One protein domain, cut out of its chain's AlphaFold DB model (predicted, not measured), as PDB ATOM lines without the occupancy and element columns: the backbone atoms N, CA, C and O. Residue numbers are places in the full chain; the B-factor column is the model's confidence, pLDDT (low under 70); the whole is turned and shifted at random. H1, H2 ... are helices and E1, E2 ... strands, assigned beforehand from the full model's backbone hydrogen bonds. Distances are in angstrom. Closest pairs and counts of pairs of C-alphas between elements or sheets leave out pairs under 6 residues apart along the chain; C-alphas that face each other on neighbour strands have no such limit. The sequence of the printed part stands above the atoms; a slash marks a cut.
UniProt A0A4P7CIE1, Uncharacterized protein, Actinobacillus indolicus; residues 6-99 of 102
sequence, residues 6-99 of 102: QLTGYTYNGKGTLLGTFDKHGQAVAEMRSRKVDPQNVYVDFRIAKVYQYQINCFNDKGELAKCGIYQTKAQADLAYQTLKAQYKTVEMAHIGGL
ATOM      1  N   GLN A   6      93.505 263.784   3.991       90.94
ATOM      2  CA  GLN A   6      94.126 262.788   4.858       90.94
ATOM      3  C   GLN A   6      95.475 263.276   5.344       90.94
ATOM      4  O   GLN A   6      96.304 263.662   4.526       90.94
ATOM      5  N   LEU A   7      95.704 263.202   6.653       93.31
ATOM      6  CA  LEU A   7      97.025 263.378   7.244       93.31
ATOM      7  C   LEU A   7      97.647 262.001   7.477       93.31
ATOM      8  O   LEU A   7      97.119 261.205   8.250       93.31
ATOM      9  N   THR A   8      98.779 261.733   6.838       93.69
ATOM     10  CA  THR A   8      99.596 260.535   7.063       93.69
ATOM     11  C   THR A   8     100.896 260.944   7.736       93.69
ATOM     12  O   THR A   8     101.561 261.860   7.259       93.69
ATOM     13  N   GLY A   9     101.254 260.287   8.835       95.81
ATOM     14  CA  GLY A   9     102.550 260.448   9.494       95.81
ATOM     15  C   GLY A   9     103.479 259.302   9.132       95.81
ATOM     16  O   GLY A   9     103.035 258.158   9.062       95.81
ATOM     17  N   TYR A  10     104.758 259.594   8.937       95.19
ATOM     18  CA  TYR A  10     105.787 258.610   8.619       95.19
ATOM     19  C   TYR A  10     106.816 258.551   9.738       95.19
ATOM     20  O   TYR A  10     107.315 259.581  10.185       95.19
ATOM     21  N   THR A  11     107.126 257.352  10.219       95.38
ATOM     22  CA  THR A  11     108.213 257.120  11.182       95.38
ATOM     23  C   THR A  11     109.573 257.075  10.474       95.38
ATOM     24  O   THR A  11     109.632 256.958   9.252       95.38
ATOM     25  N   TYR A  12     110.686 257.123  11.221       92.06
ATOM     26  CA  TYR A  12     112.056 257.097  10.664       92.06
ATOM     27  C   TYR A  12     112.336 255.940   9.690       92.06
ATOM     28  O   TYR A  12     113.123 256.085   8.764       92.06
ATOM     29  N   ASN A  13     111.685 254.790   9.878       93.75
ATOM     30  CA  ASN A  13     111.797 253.629   8.989       93.75
ATOM     31  C   ASN A  13     110.881 253.702   7.747       93.75
ATOM     32  O   ASN A  13     110.685 252.692   7.077       93.75
ATOM     33  N   GLY A  14     110.265 254.854   7.470       89.62
ATOM     34  CA  GLY A  14     109.395 255.080   6.315       89.62
ATOM     35  C   GLY A  14     107.986 254.492   6.433       89.62
ATOM     36  O   GLY A  14     107.211 254.578   5.480       89.62
ATOM     37  N   LYS A  15     107.608 253.902   7.578       91.94
ATOM     38  CA  LYS A  15     106.256 253.359   7.770       91.94
ATOM     39  C   LYS A  15     105.239 254.495   7.921       91.94
ATOM     40  O   LYS A  15     105.315 255.276   8.867       91.94
ATOM     41  N   GLY A  16     104.279 254.554   7.000       91.81
ATOM     42  CA  GLY A  16     103.167 255.503   7.028       91.81
ATOM     43  C   GLY A  16     101.986 255.014   7.871       91.81
ATOM     44  O   GLY A  16     101.575 253.860   7.759       91.81
ATOM     45  N   THR A  17     101.407 255.911   8.665       92.19
ATOM     46  CA  THR A  17     100.173 255.700   9.432       92.19
ATOM     47  C   THR A  17      99.180 256.812   9.114       92.19
ATOM     48  O   THR A  17      99.523 257.991   9.196       92.19
ATOM     49  N   LEU A  18      97.934 256.454   8.790       90.94
ATOM     50  CA  LEU A  18      96.845 257.422   8.663       90.94
ATOM     51  C   LEU A  18      96.502 257.982  10.052       90.94
ATOM     52  O   LEU A  18      96.073 257.241  10.932       90.94
ATOM     53  N   LEU A  19      96.693 259.286  10.237       93.06
ATOM     54  CA  LEU A  19      96.483 259.981  11.511       93.06
ATOM     55  C   LEU A  19      95.093 260.604  11.618       93.06
ATOM     56  O   LEU A  19      94.598 260.808  12.721       93.06
ATOM     57  N   GLY A  20      94.460 260.894  10.481       91.00
ATOM     58  CA  GLY A  20      93.104 261.422  10.445       91.00
ATOM     59  C   GLY A  20      92.636 261.797   9.042       91.00
ATOM     60  O   GLY A  20      93.429 261.912   8.105       91.00
ATOM     61  N   THR A  21      91.325 261.997   8.924       89.94
ATOM     62  CA  THR A  21      90.632 262.517   7.737       89.94
ATOM     63  C   THR A  21      89.875 263.782   8.125       89.94
ATOM     64  O   THR A  21      89.149 263.767   9.117       89.94
ATOM     65  N   PHE A  22      90.012 264.847   7.344       90.81
ATOM     66  CA  PHE A  22      89.524 266.185   7.674       90.81
ATOM     67  C   PHE A  22      88.745 266.786   6.511       90.81
ATOM     68  O   PHE A  22      89.145 266.636   5.361       90.81
ATOM     69  N   ASP A  23      87.684 267.535   6.786       88.62
ATOM     70  CA  ASP A  23      86.884 268.156   5.722       88.62
ATOM     71  C   ASP A  23      87.605 269.335   5.056       88.62
ATOM     72  O   ASP A  23      87.348 269.659   3.897       88.62
ATOM     73  N   LYS A  24      88.507 270.000   5.788       90.12
ATOM     74  CA  LYS A  24      89.240 271.181   5.319       90.12
ATOM     75  C   LYS A  24      90.744 270.982   5.441       90.12
ATOM     76  O   LYS A  24      91.225 270.500   6.465       90.12
ATOM     77  N   HIS A  25      91.493 271.488   4.459       91.38
ATOM     78  CA  HIS A  25      92.958 271.450   4.468       91.38
ATOM     79  C   HIS A  25      93.541 272.043   5.761       91.38
ATOM     80  O   HIS A  25      94.362 271.421   6.428       91.38
ATOM     81  N   GLY A  26      93.028 273.205   6.187       94.19
ATOM     82  CA  GLY A  26      93.483 273.878   7.407       94.19
ATOM     83  C   GLY A  26      93.317 273.054   8.692       94.19
ATOM     84  O   GLY A  26      94.122 273.207   9.606       94.19
ATOM     85  N   GLN A  27      92.332 272.151   8.761       94.88
ATOM     86  CA  GLN A  27      92.170 271.247   9.908       94.88
ATOM     87  C   GLN A  27      93.272 270.177   9.927       94.88
ATOM     88  O   GLN A  27      93.867 269.938  10.974       94.88
ATOM     89  N   ALA A  28      93.604 269.601   8.767       94.62
ATOM     90  CA  ALA A  28      94.718 268.659   8.641       94.62
ATOM     91  C   ALA A  28      96.067 269.326   8.969       94.62
ATOM     92  O   ALA A  28      96.906 268.737   9.648       94.62
ATOM     93  N   VAL A  29      96.262 270.582   8.543       96.00
ATOM     94  CA  VAL A  29      97.457 271.379   8.877       96.00
ATOM     95  C   VAL A  29      97.545 271.658  10.378       96.00
ATOM     96  O   VAL A  29      98.636 271.588  10.944       96.00
ATOM     97  N   ALA A  30      96.425 271.973  11.032       97.31
ATOM     98  CA  ALA A  30      96.395 272.206  12.473       97.31
ATOM     99  C   ALA A  30      96.785 270.943  13.260       97.31
ATOM    100  O   ALA A  30      97.643 271.030  14.136       97.31
ATOM    101  N   GLU A  31      96.244 269.777  12.891       97.00
ATOM    102  CA  GLU A  31      96.623 268.485  13.485       97.00
ATOM    103  C   GLU A  31      98.097 268.136  13.222       97.00
ATOM    104  O   GLU A  31      98.813 267.667  14.102       97.00
ATOM    105  N   MET A  32      98.603 268.389  12.012       96.81
ATOM    106  CA  MET A  32     100.025 268.187  11.727       96.81
ATOM    107  C   MET A  32     100.897 269.049  12.653       96.81
ATOM    108  O   MET A  32     101.906 268.581  13.177       96.81
ATOM    109  N   ARG A  33     100.527 270.321  12.849       97.19
ATOM    110  CA  ARG A  33     101.277 271.246  13.709       97.19
ATOM    111  C   ARG A  33     101.220 270.835  15.176       97.19
ATOM    112  O   ARG A  33     102.263 270.892  15.819       97.19
ATOM    113  N   SER A  34     100.062 270.403  15.682       97.06
ATOM    114  CA  SER A  34      99.933 269.925  17.067       97.06
ATOM    115  C   SER A  34     100.846 268.724  17.324       97.06
ATOM    116  O   SER A  34     101.545 268.692  18.331       97.06
ATOM    117  N   ARG A  35     100.945 267.793  16.369       96.00
ATOM    118  CA  ARG A  35     101.847 266.637  16.468       96.00
ATOM    119  C   ARG A  35     103.320 267.003  16.368       96.00
ATOM    120  O   ARG A  35     104.129 266.426  17.077       96.00
ATOM    121  N   LYS A  36     103.695 267.969  15.523       95.31
ATOM    122  CA  LYS A  36     105.101 268.402  15.402       95.31
ATOM    123  C   LYS A  36     105.666 269.004  16.691       95.31
ATOM    124  O   LYS A  36     106.879 268.975  16.870       95.31
ATOM    125  N   VAL A  37     104.814 269.564  17.549       96.31
ATOM    126  CA  VAL A  37     105.227 270.149  18.835       96.31
ATOM    127  C   VAL A  37     105.035 269.203  20.018       96.31
ATOM    128  O   VAL A  37     105.489 269.515  21.116       96.31
ATOM    129  N   ASP A  38     104.374 268.063  19.814       96.12
ATOM    130  CA  ASP A  38     104.205 267.047  20.846       96.12
ATOM    131  C   ASP A  38     105.550 266.335  21.090       96.12
ATOM    132  O   ASP A  38     106.074 265.688  20.179       96.12
ATOM    133  N   PRO A  39     106.128 266.416  22.304       95.00
ATOM    134  CA  PRO A  39     107.398 265.763  22.615       95.00
ATOM    135  C   PRO A  39     107.335 264.228  22.546       95.00
ATOM    136  O   PRO A  39     108.381 263.585  22.506       95.00
ATOM    137  N   GLN A  40     106.140 263.629  22.535       95.31
ATOM    138  CA  GLN A  40     105.945 262.184  22.383       95.31
ATOM    139  C   GLN A  40     105.709 261.763  20.927       95.31
ATOM    140  O   GLN A  40     105.531 260.574  20.645       95.31
ATOM    141  N   ASN A  41     105.700 262.708  19.984       94.50
ATOM    142  CA  ASN A  41     105.472 262.397  18.585       94.50
ATOM    143  C   ASN A  41     106.612 261.548  18.004       94.50
ATOM    144  O   ASN A  41     107.786 261.907  18.042       94.50
ATOM    145  N   VAL A  42     106.226 260.428  17.396       95.25
ATOM    146  CA  VAL A  42     107.141 259.454  16.784       95.25
ATOM    147  C   VAL A  42     107.286 259.628  15.268       95.25
ATOM    148  O   VAL A  42     108.113 258.958  14.645       95.25
ATOM    149  N   TYR A  43     106.469 260.488  14.654       96.94
ATOM    150  CA  TYR A  43     106.466 260.716  13.210       96.94
ATOM    151  C   TYR A  43     107.440 261.833  12.835       96.94
ATOM    152  O   TYR A  43     107.400 262.922  13.404       96.94
ATOM    153  N   VAL A  44     108.298 261.570  11.857       95.56
ATOM    154  CA  VAL A  44     109.352 262.486  11.398       95.56
ATOM    155  C   VAL A  44     108.953 263.278  10.169       95.56
ATOM    156  O   VAL A  44     109.481 264.361   9.934       95.56
ATOM    157  N   ASP A  45     108.004 262.747   9.404       95.12
ATOM    158  CA  ASP A  45     107.459 263.395   8.225       95.12
ATOM    159  C   ASP A  45     105.938 263.250   8.192       95.12
ATOM    160  O   ASP A  45     105.359 262.339   8.793       95.12
ATOM    161  N   PHE A  46     105.283 264.182   7.512       94.50
ATOM    162  CA  PHE A  46     103.838 264.264   7.416       94.50
ATOM    163  C   PHE A  46     103.429 264.612   5.994       94.50
ATOM    164  O   PHE A  46     103.923 265.571   5.407       94.50
ATOM    165  N   ARG A  47     102.439 263.888   5.476       92.81
ATOM    166  CA  ARG A  47     101.818 264.167   4.185       92.81
ATOM    167  C   ARG A  47     100.348 264.473   4.379       92.81
ATOM    168  O   ARG A  47      99.628 263.683   4.986       92.81
ATOM    169  N   ILE A  48      99.906 265.584   3.802       92.19
ATOM    170  CA  ILE A  48      98.490 265.890   3.643       92.19
ATOM    171  C   ILE A  48      98.118 265.632   2.183       92.19
ATOM    172  O   ILE A  48      98.826 266.066   1.279       92.19
ATOM    173  N   ALA A  49      97.048 264.878   1.943       90.00
ATOM    174  CA  ALA A  49      96.576 264.566   0.596       90.00
ATOM    175  C   ALA A  49      95.064 264.754   0.495       90.00
ATOM    176  O   ALA A  49      94.319 264.262   1.343       90.00
ATOM    177  N   LYS A  50      94.606 265.428  -0.563       88.81
ATOM    178  CA  LYS A  50      93.186 265.509  -0.911       88.81
ATOM    179  C   LYS A  50      92.769 264.195  -1.564       88.81
ATOM    180  O   LYS A  50      93.391 263.747  -2.528       88.81
ATOM    181  N   VAL A  51      91.742 263.552  -1.020       86.94
ATOM    182  CA  VAL A  51      91.233 262.286  -1.555       86.94
ATOM    183  C   VAL A  51      90.307 262.584  -2.721       86.94
ATOM    184  O   VAL A  51      89.237 263.140  -2.518       86.94
ATOM    185  N   TYR A  52      90.684 262.207  -3.938       84.06
ATOM    186  CA  TYR A  52      89.827 262.423  -5.106       84.06
ATOM    187  C   TYR A  52      88.893 261.251  -5.354       84.06
ATOM    188  O   TYR A  52      87.755 261.447  -5.770       84.06
ATOM    189  N   GLN A  53      89.388 260.037  -5.117       86.94
ATOM    190  CA  GLN A  53      88.662 258.806  -5.390       86.94
ATOM    191  C   GLN A  53      88.975 257.753  -4.328       86.94
ATOM    192  O   GLN A  53      89.995 257.795  -3.637       86.94
ATOM    193  N   TYR A  54      88.082 256.782  -4.224       88.12
ATOM    194  CA  TYR A  54      88.185 255.630  -3.347       88.12
ATOM    195  C   TYR A  54      88.252 254.383  -4.212       88.12
ATOM    196  O   TYR A  54      87.430 254.209  -5.109       88.12
ATOM    197  N   GLN A  55      89.208 253.512  -3.934       91.75
ATOM    198  CA  GLN A  55      89.347 252.232  -4.606       91.75
ATOM    199  C   GLN A  55      88.993 251.120  -3.629       91.75
ATOM    200  O   GLN A  55      89.517 251.082  -2.520       91.75
ATOM    201  N   ILE A  56      88.128 250.200  -4.040       93.69
ATOM    202  CA  ILE A  56      87.842 248.978  -3.291       93.69
ATOM    203  C   ILE A  56      88.428 247.803  -4.050       93.69
ATOM    204  O   ILE A  56      88.036 247.544  -5.188       93.69
ATOM    205  N   ASN A  57      89.326 247.082  -3.390       94.31
ATOM    206  CA  ASN A  57      89.919 245.849  -3.877       94.31
ATOM    207  C   ASN A  57      89.297 244.675  -3.125       94.31
ATOM    208  O   ASN A  57      89.305 244.640  -1.897       94.31
ATOM    209  N   CYS A  58      88.751 243.715  -3.860       94.06
ATOM    210  CA  CYS A  58      88.229 242.470  -3.310       94.06
ATOM    211  C   CYS A  58      89.126 241.328  -3.765       94.06
ATOM    212  O   CYS A  58      89.420 241.216  -4.958       94.06
ATOM    213  N   PHE A  59      89.510 240.466  -2.833       93.12
ATOM    214  CA  PHE A  59      90.389 239.338  -3.104       93.12
ATOM    215  C   PHE A  59      89.631 238.020  -2.953       93.12
ATOM    216  O   PHE A  59      88.715 237.904  -2.133       93.12
ATOM    217  N   ASN A  60      89.993 237.036  -3.774       89.38
ATOM    218  CA  ASN A  60      89.479 235.673  -3.653       89.38
ATOM    219  C   ASN A  60      90.174 234.914  -2.504       89.38
ATOM    220  O   ASN A  60      91.090 235.423  -1.858       89.38
ATOM    221  N   ASP A  61      89.772 233.662  -2.270       88.19
ATOM    222  CA  ASP A  61      90.334 232.829  -1.195       88.19
ATOM    223  C   ASP A  61      91.825 232.498  -1.357       88.19
ATOM    224  O   ASP A  61      92.470 232.096  -0.389       88.19
ATOM    225  N   LYS A  62      92.381 232.684  -2.560       90.56
ATOM    226  CA  LYS A  62      93.813 232.533  -2.848       90.56
ATOM    227  C   LYS A  62      94.599 233.832  -2.632       90.56
ATOM    228  O   LYS A  62      95.813 233.830  -2.803       90.56
ATOM    229  N   GLY A  63      93.929 234.924  -2.259       87.81
ATOM    230  CA  GLY A  63      94.535 236.246  -2.097       87.81
ATOM    231  C   GLY A  63      94.758 236.997  -3.413       87.81
ATOM    232  O   GLY A  63      95.454 238.006  -3.426       87.81
ATOM    233  N   GLU A  64      94.180 236.536  -4.524       92.00
ATOM    234  CA  GLU A  64      94.297 237.194  -5.828       92.00
ATOM    235  C   GLU A  64      93.199 238.252  -5.988       92.00
ATOM    236  O   GLU A  64      92.068 238.061  -5.528       92.00
ATOM    237  N   LEU A  65      93.511 239.362  -6.663       91.00
ATOM    238  CA  LEU A  65      92.541 240.426  -6.925       91.00
ATOM    239  C   LEU A  65      91.406 239.901  -7.818       91.00
ATOM    240  O   LEU A  65      91.604 239.623  -8.998       91.00
ATOM    241  N   ALA A  66      90.205 239.800  -7.257       91.19
ATOM    242  CA  ALA A  66      89.015 239.294  -7.936       91.19
ATOM    243  C   ALA A  66      88.131 240.418  -8.490       91.19
ATOM    244  O   ALA A  66      87.458 240.244  -9.505       91.19
ATOM    245  N   LYS A  67      88.106 241.574  -7.816       89.62
ATOM    246  CA  LYS A  67      87.329 242.743  -8.243       89.62
ATOM    247  C   LYS A  67      87.982 244.036  -7.771       89.62
ATOM    248  O   LYS A  67      88.452 244.115  -6.640       89.62
ATOM    249  N   CYS A  68      87.942 245.055  -8.623       89.75
ATOM    250  CA  CYS A  68      88.352 246.417  -8.305       89.75
ATOM    251  C   CYS A  68      87.227 247.388  -8.684       89.75
ATOM    252  O   CYS A  68      86.644 247.266  -9.763       89.75
ATOM    253  N   GLY A  69      86.899 248.326  -7.796       91.81
ATOM    254  CA  GLY A  69      85.916 249.381  -8.047       91.81
ATOM    255  C   GLY A  69      86.447 250.747  -7.632       91.81
ATOM    256  O   GLY A  69      87.026 250.868  -6.555       91.81
ATOM    257  N   ILE A  70      86.229 251.765  -8.469       91.56
ATOM    258  CA  ILE A  70      86.596 253.160  -8.195       91.56
ATOM    259  C   ILE A  70      85.330 253.978  -7.936       91.56
ATOM    260  O   ILE A  70      84.385 253.944  -8.723       91.56
ATOM    261  N   TYR A  71      85.326 254.739  -6.846       89.06
ATOM    262  CA  TYR A  71      84.190 255.520  -6.370       89.06
ATOM    263  C   TYR A  71      84.611 256.971  -6.143       89.06
ATOM    264  O   TYR A  71      85.665 257.239  -5.570       89.06
ATOM    265  N   GLN A  72      83.777 257.923  -6.566       83.81
ATOM    266  CA  GLN A  72      84.088 259.356  -6.456       83.81
ATOM    267  C   GLN A  72      83.822 259.917  -5.054       83.81
ATOM    268  O   GLN A  72      84.287 260.999  -4.719       83.81
ATOM    269  N   THR A  73      83.056 259.206  -4.221       82.75
ATOM    270  CA  THR A  73      82.706 259.663  -2.871       82.75
ATOM    271  C   THR A  73      82.906 258.595  -1.824       82.75
ATOM    272  O   THR A  73      82.708 257.407  -2.087       82.75
ATOM    273  N   LYS A  74      83.173 259.050  -0.594       82.81
ATOM    274  CA  LYS A  74      83.246 258.171   0.570       82.81
ATOM    275  C   LYS A  74      81.939 257.420   0.794       82.81
ATOM    276  O   LYS A  74      81.974 256.229   1.042       82.81
ATOM    277  N   ALA A  75      80.790 258.085   0.656       85.75
ATOM    278  CA  ALA A  75      79.492 257.450   0.876       85.75
ATOM    279  C   ALA A  75      79.232 256.294  -0.107       85.75
ATOM    280  O   ALA A  75      78.788 255.224   0.303       85.75
ATOM    281  N   GLN A  76      79.554 256.480  -1.395       89.69
ATOM    282  CA  GLN A  76      79.458 255.403  -2.386       89.69
ATOM    283  C   GLN A  76      80.445 254.271  -2.088       89.69
ATOM    284  O   GLN A  76      80.072 253.103  -2.188       89.69
ATOM    285  N   ALA A  77      81.679 254.612  -1.707       89.94
ATOM    286  CA  ALA A  77      82.692 253.630  -1.347       89.94
ATOM    287  C   ALA A  77      82.289 252.829  -0.100       89.94
ATOM    288  O   ALA A  77      82.334 251.608  -0.120       89.94
ATOM    289  N   ASP A  78      81.820 253.486   0.959       89.69
ATOM    290  CA  ASP A  78      81.381 252.837   2.195       89.69
ATOM    291  C   ASP A  78      80.219 251.876   1.925       89.69
ATOM    292  O   ASP A  78      80.243 250.734   2.385       89.69
ATOM    293  N   LEU A  79      79.227 252.306   1.136       92.00
ATOM    294  CA  LEU A  79      78.103 251.454   0.753       92.00
ATOM    295  C   LEU A  79      78.585 250.216  -0.014       92.00
ATOM    296  O   LEU A  79      78.247 249.091   0.352       92.00
ATOM    297  N   ALA A  80      79.415 250.415  -1.039       92.19
ATOM    298  CA  ALA A  80      79.970 249.316  -1.816       92.19
ATOM    299  C   ALA A  80      80.828 248.380  -0.954       92.19
ATOM    300  O   ALA A  80      80.722 247.163  -1.082       92.19
ATOM    301  N   TYR A  81      81.632 248.926  -0.043       92.81
ATOM    302  CA  TYR A  81      82.490 248.167   0.859       92.81
ATOM    303  C   TYR A  81      81.676 247.238   1.761       92.81
ATOM    304  O   TYR A  81      82.012 246.061   1.887       92.81
ATOM    305  N   GLN A  82      80.576 247.731   2.341       92.81
ATOM    306  CA  GLN A  82      79.686 246.911   3.167       92.81
ATOM    307  C   GLN A  82      79.023 245.792   2.359       92.81
ATOM    308  O   GLN A  82      78.991 244.647   2.805       92.81
ATOM    309  N   THR A  83      78.552 246.087   1.145       92.75
ATOM    310  CA  THR A  83      77.979 245.062   0.261       92.75
ATOM    311  C   THR A  83      79.013 244.003  -0.133       92.75
ATOM    312  O   THR A  83      78.712 242.812  -0.126       92.75
ATOM    313  N   LEU A  84      80.238 244.417  -0.461       92.06
ATOM    314  CA  LEU A  84      81.302 243.524  -0.922       92.06
ATOM    315  C   LEU A  84      81.879 242.681   0.220       92.06
ATOM    316  O   LEU A  84      82.230 241.527  -0.005       92.06
ATOM    317  N   LYS A  85      81.900 243.196   1.455       91.56
ATOM    318  CA  LYS A  85      82.286 242.425   2.647       91.56
ATOM    319  C   LYS A  85      81.419 241.195   2.896       91.56
ATOM    320  O   LYS A  85      81.901 240.231   3.478       91.56
ATOM    321  N   ALA A  86      80.161 241.217   2.462       88.19
ATOM    322  CA  ALA A  86      79.286 240.051   2.554       88.19
ATOM    323  C   ALA A  86      79.609 238.973   1.500       88.19
ATOM    324  O   ALA A  86      79.179 237.834   1.645       88.19
ATOM    325  N   GLN A  87      80.334 239.329   0.435       87.06
ATOM    326  CA  GLN A  87      80.581 238.468  -0.728       87.06
ATOM    327  C   GLN A  87      82.027 237.970  -0.811       87.06
ATOM    328  O   GLN A  87      82.276 236.908  -1.376       87.06
ATOM    329  N   TYR A  88      82.980 238.729  -0.268       88.75
ATOM    330  CA  TYR A  88      84.408 238.450  -0.367       88.75
ATOM    331  C   TYR A  88      85.041 238.349   1.016       88.75
ATOM    332  O   TYR A  88      84.778 239.164   1.899       88.75
ATOM    333  N   LYS A  89      85.937 237.371   1.179       83.12
ATOM    334  CA  LYS A  89      86.661 237.119   2.432       83.12
ATOM    335  C   LYS A  89      87.582 238.276   2.822       83.12
ATOM    336  O   LYS A  89      87.690 238.612   3.999       83.12
ATOM    337  N   THR A  90      88.219 238.898   1.832       92.62
ATOM    338  CA  THR A  90      89.126 240.028   2.037       92.62
ATOM    339  C   THR A  90      88.709 241.180   1.136       92.62
ATOM    340  O   THR A  90      88.664 241.049  -0.087       92.62
ATOM    341  N   VAL A  91      88.407 242.317   1.762       92.88
ATOM    342  CA  VAL A  91      88.045 243.563   1.086       92.88
ATOM    343  C   VAL A  91      88.865 244.696   1.682       92.88
ATOM    344  O   VAL A  91      88.797 244.969   2.886       92.88
ATOM    345  N   GLU A  92      89.604 245.381   0.825       92.19
ATOM    346  CA  GLU A  92      90.430 246.528   1.169       92.19
ATOM    347  C   GLU A  92      89.859 247.791   0.536       92.19
ATOM    348  O   GLU A  92      89.399 247.776  -0.606       92.19
ATOM    349  N   MET A  93      89.907 248.895   1.277       88.44
ATOM    350  CA  MET A  93      89.600 250.218   0.750       88.44
ATOM    351  C   MET A  93      90.879 251.050   0.754       88.44
ATOM    352  O   MET A  93      91.439 251.341   1.810       88.44
ATOM    353  N   ALA A  94      91.318 251.437  -0.434       85.75
ATOM    354  CA  ALA A  94      92.418 252.352  -0.656       85.75
ATOM    355  C   ALA A  94      91.887 253.734  -1.057       85.75
ATOM    356  O   ALA A  94      90.782 253.885  -1.584       85.75
ATOM    357  N   HIS A  95      92.701 254.754  -0.816       83.88
ATOM    358  CA  HIS A  95      92.414 256.121  -1.224       83.88
ATOM    359  C   HIS A  95      93.319 256.485  -2.390       83.88
ATOM    360  O   HIS A  95      94.531 256.274  -2.330       83.88
ATOM    361  N   ILE A  96      92.734 257.063  -3.431       81.12
ATOM    362  CA  ILE A  96      93.473 257.657  -4.535       81.12
ATOM    363  C   ILE A  96      93.474 259.163  -4.289       81.12
ATOM    364  O   ILE A  96      92.467 259.857  -4.466       81.12
ATOM    365  N   GLY A  97      94.613 259.648  -3.804       76.12
ATOM    366  CA  GLY A  97      94.862 261.060  -3.550       76.12
ATOM    367  C   GLY A  97      96.031 261.572  -4.382       76.12
ATOM    368  O   GLY A  97      96.985 260.838  -4.647       76.12
ATOM    369  N   GLY A  98      95.967 262.841  -4.777       69.12
ATOM    370  CA  GLY A  98      97.084 263.534  -5.419       69.12
ATOM    371  C   GLY A  98      98.101 264.037  -4.393       69.12
ATOM    372  O   GLY A  98      97.759 264.329  -3.246       69.12
ATOM    373  N   LEU A  99      99.370 264.120  -4.803       56.47
ATOM    374  CA  LEU A  99     100.360 265.003  -4.183       56.47
ATOM    375  C   LEU A  99     100.141 266.389  -4.791       56.47
ATOM    376  O   LEU A  99     100.653 266.652  -5.872       56.47
TER     377      LEU A  99
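This is residues 6 to 99 of the 102 residues of an uncharacterized protein of Actinobacillus indolicus (UniProt A0A4P7CIE1). Two small lobes share one long strand, E3, which bends sharply like an arch: in one lobe its first part joins the hairpin E1 and E2 with H1 packed over them, and in the other its second part runs between E4 and E5 with H2 packed over it. The two helices are far from each other, at the two ends of the elongated outline, which spans 45 by 28 by 21 A. The printed part has 94 residues, with two named helices and five named strands in the order E1, E2, H1, E3, E4, H2, E5. The strands form one branched, strongly twisted, antiparallel sheet, the class is mixed, helices and strands, and the whole is loose, with a radius of gyration of the C-alphas of 15.8 A.

E3, residues 45 to 59, is the longest strand, 31.6 A from C-alpha 45 at (107.459, 263.395, 8.225) to C-alpha 59 at (90.389, 239.338, -3.104). E1 is residues 6 to 10, beginning at C-alpha 6 at (94.126, 262.788, 4.858), and E2 is residues 16 to 22, 17.3 A long. E4 is residues 65 to 71, also 17.3 A. E5, residues 90 to 97, is 22.5 A long and ends at C-alpha 97 at (94.862, 261.060, -3.550). H1 is residues 25 to 37, 18.9 A, and H2 is residues 74 to 85, 15.9 A.

E3 bends by 91 degrees at residue 50, and its pairing is staggered. E1, beside residues 45 to 49, and E4, beside residues 53 to 59, lie on one side of E3, and E5 on the other side. E1 and E3 are antiparallel, with N 8 and O 47 within hydrogen-bond range at 2.8 A. E3 and E4 form an antiparallel hairpin, with N 56 and O 69 at 2.8 A. E3 and E5 are antiparallel, with N 57 and O 92 at 2.9 A. E1 and E2 form another antiparallel hairpin, with N 9 and O 17 at 2.9 A. E2, E4 and E5 are edge strands. H1 is on the sheet at a height of 8.7 A, over E1 and only just over E2, on which 3 of its 13 C-alphas fall. It runs along the strands, at 19 degrees to E1 on the local plane; the closest C-alphas of H1 and E1, Ala 28 and Leu 7, are 5.9 A apart. H2 is on the sheet at a height of 8.8 A, over E3 and slantwise to the strands, at 38 degrees to E3 on the local plane; the closest C-alphas of the two, Ala 77 and Tyr 54, are 6.2 A apart. H1 and H2 are apart. In H1 and H2 every O i to N i+4 pair is within hydrogen-bond range.

The C-alphas of Val 37 and Asp 61 are the two farthest apart, at 44.9 A. The printed part has no cut and no long link; the link from H1 to E3 is short and the others are tight. The mean pLDDT of the printed part is 90.7, and residues 98 to 99 are under 70.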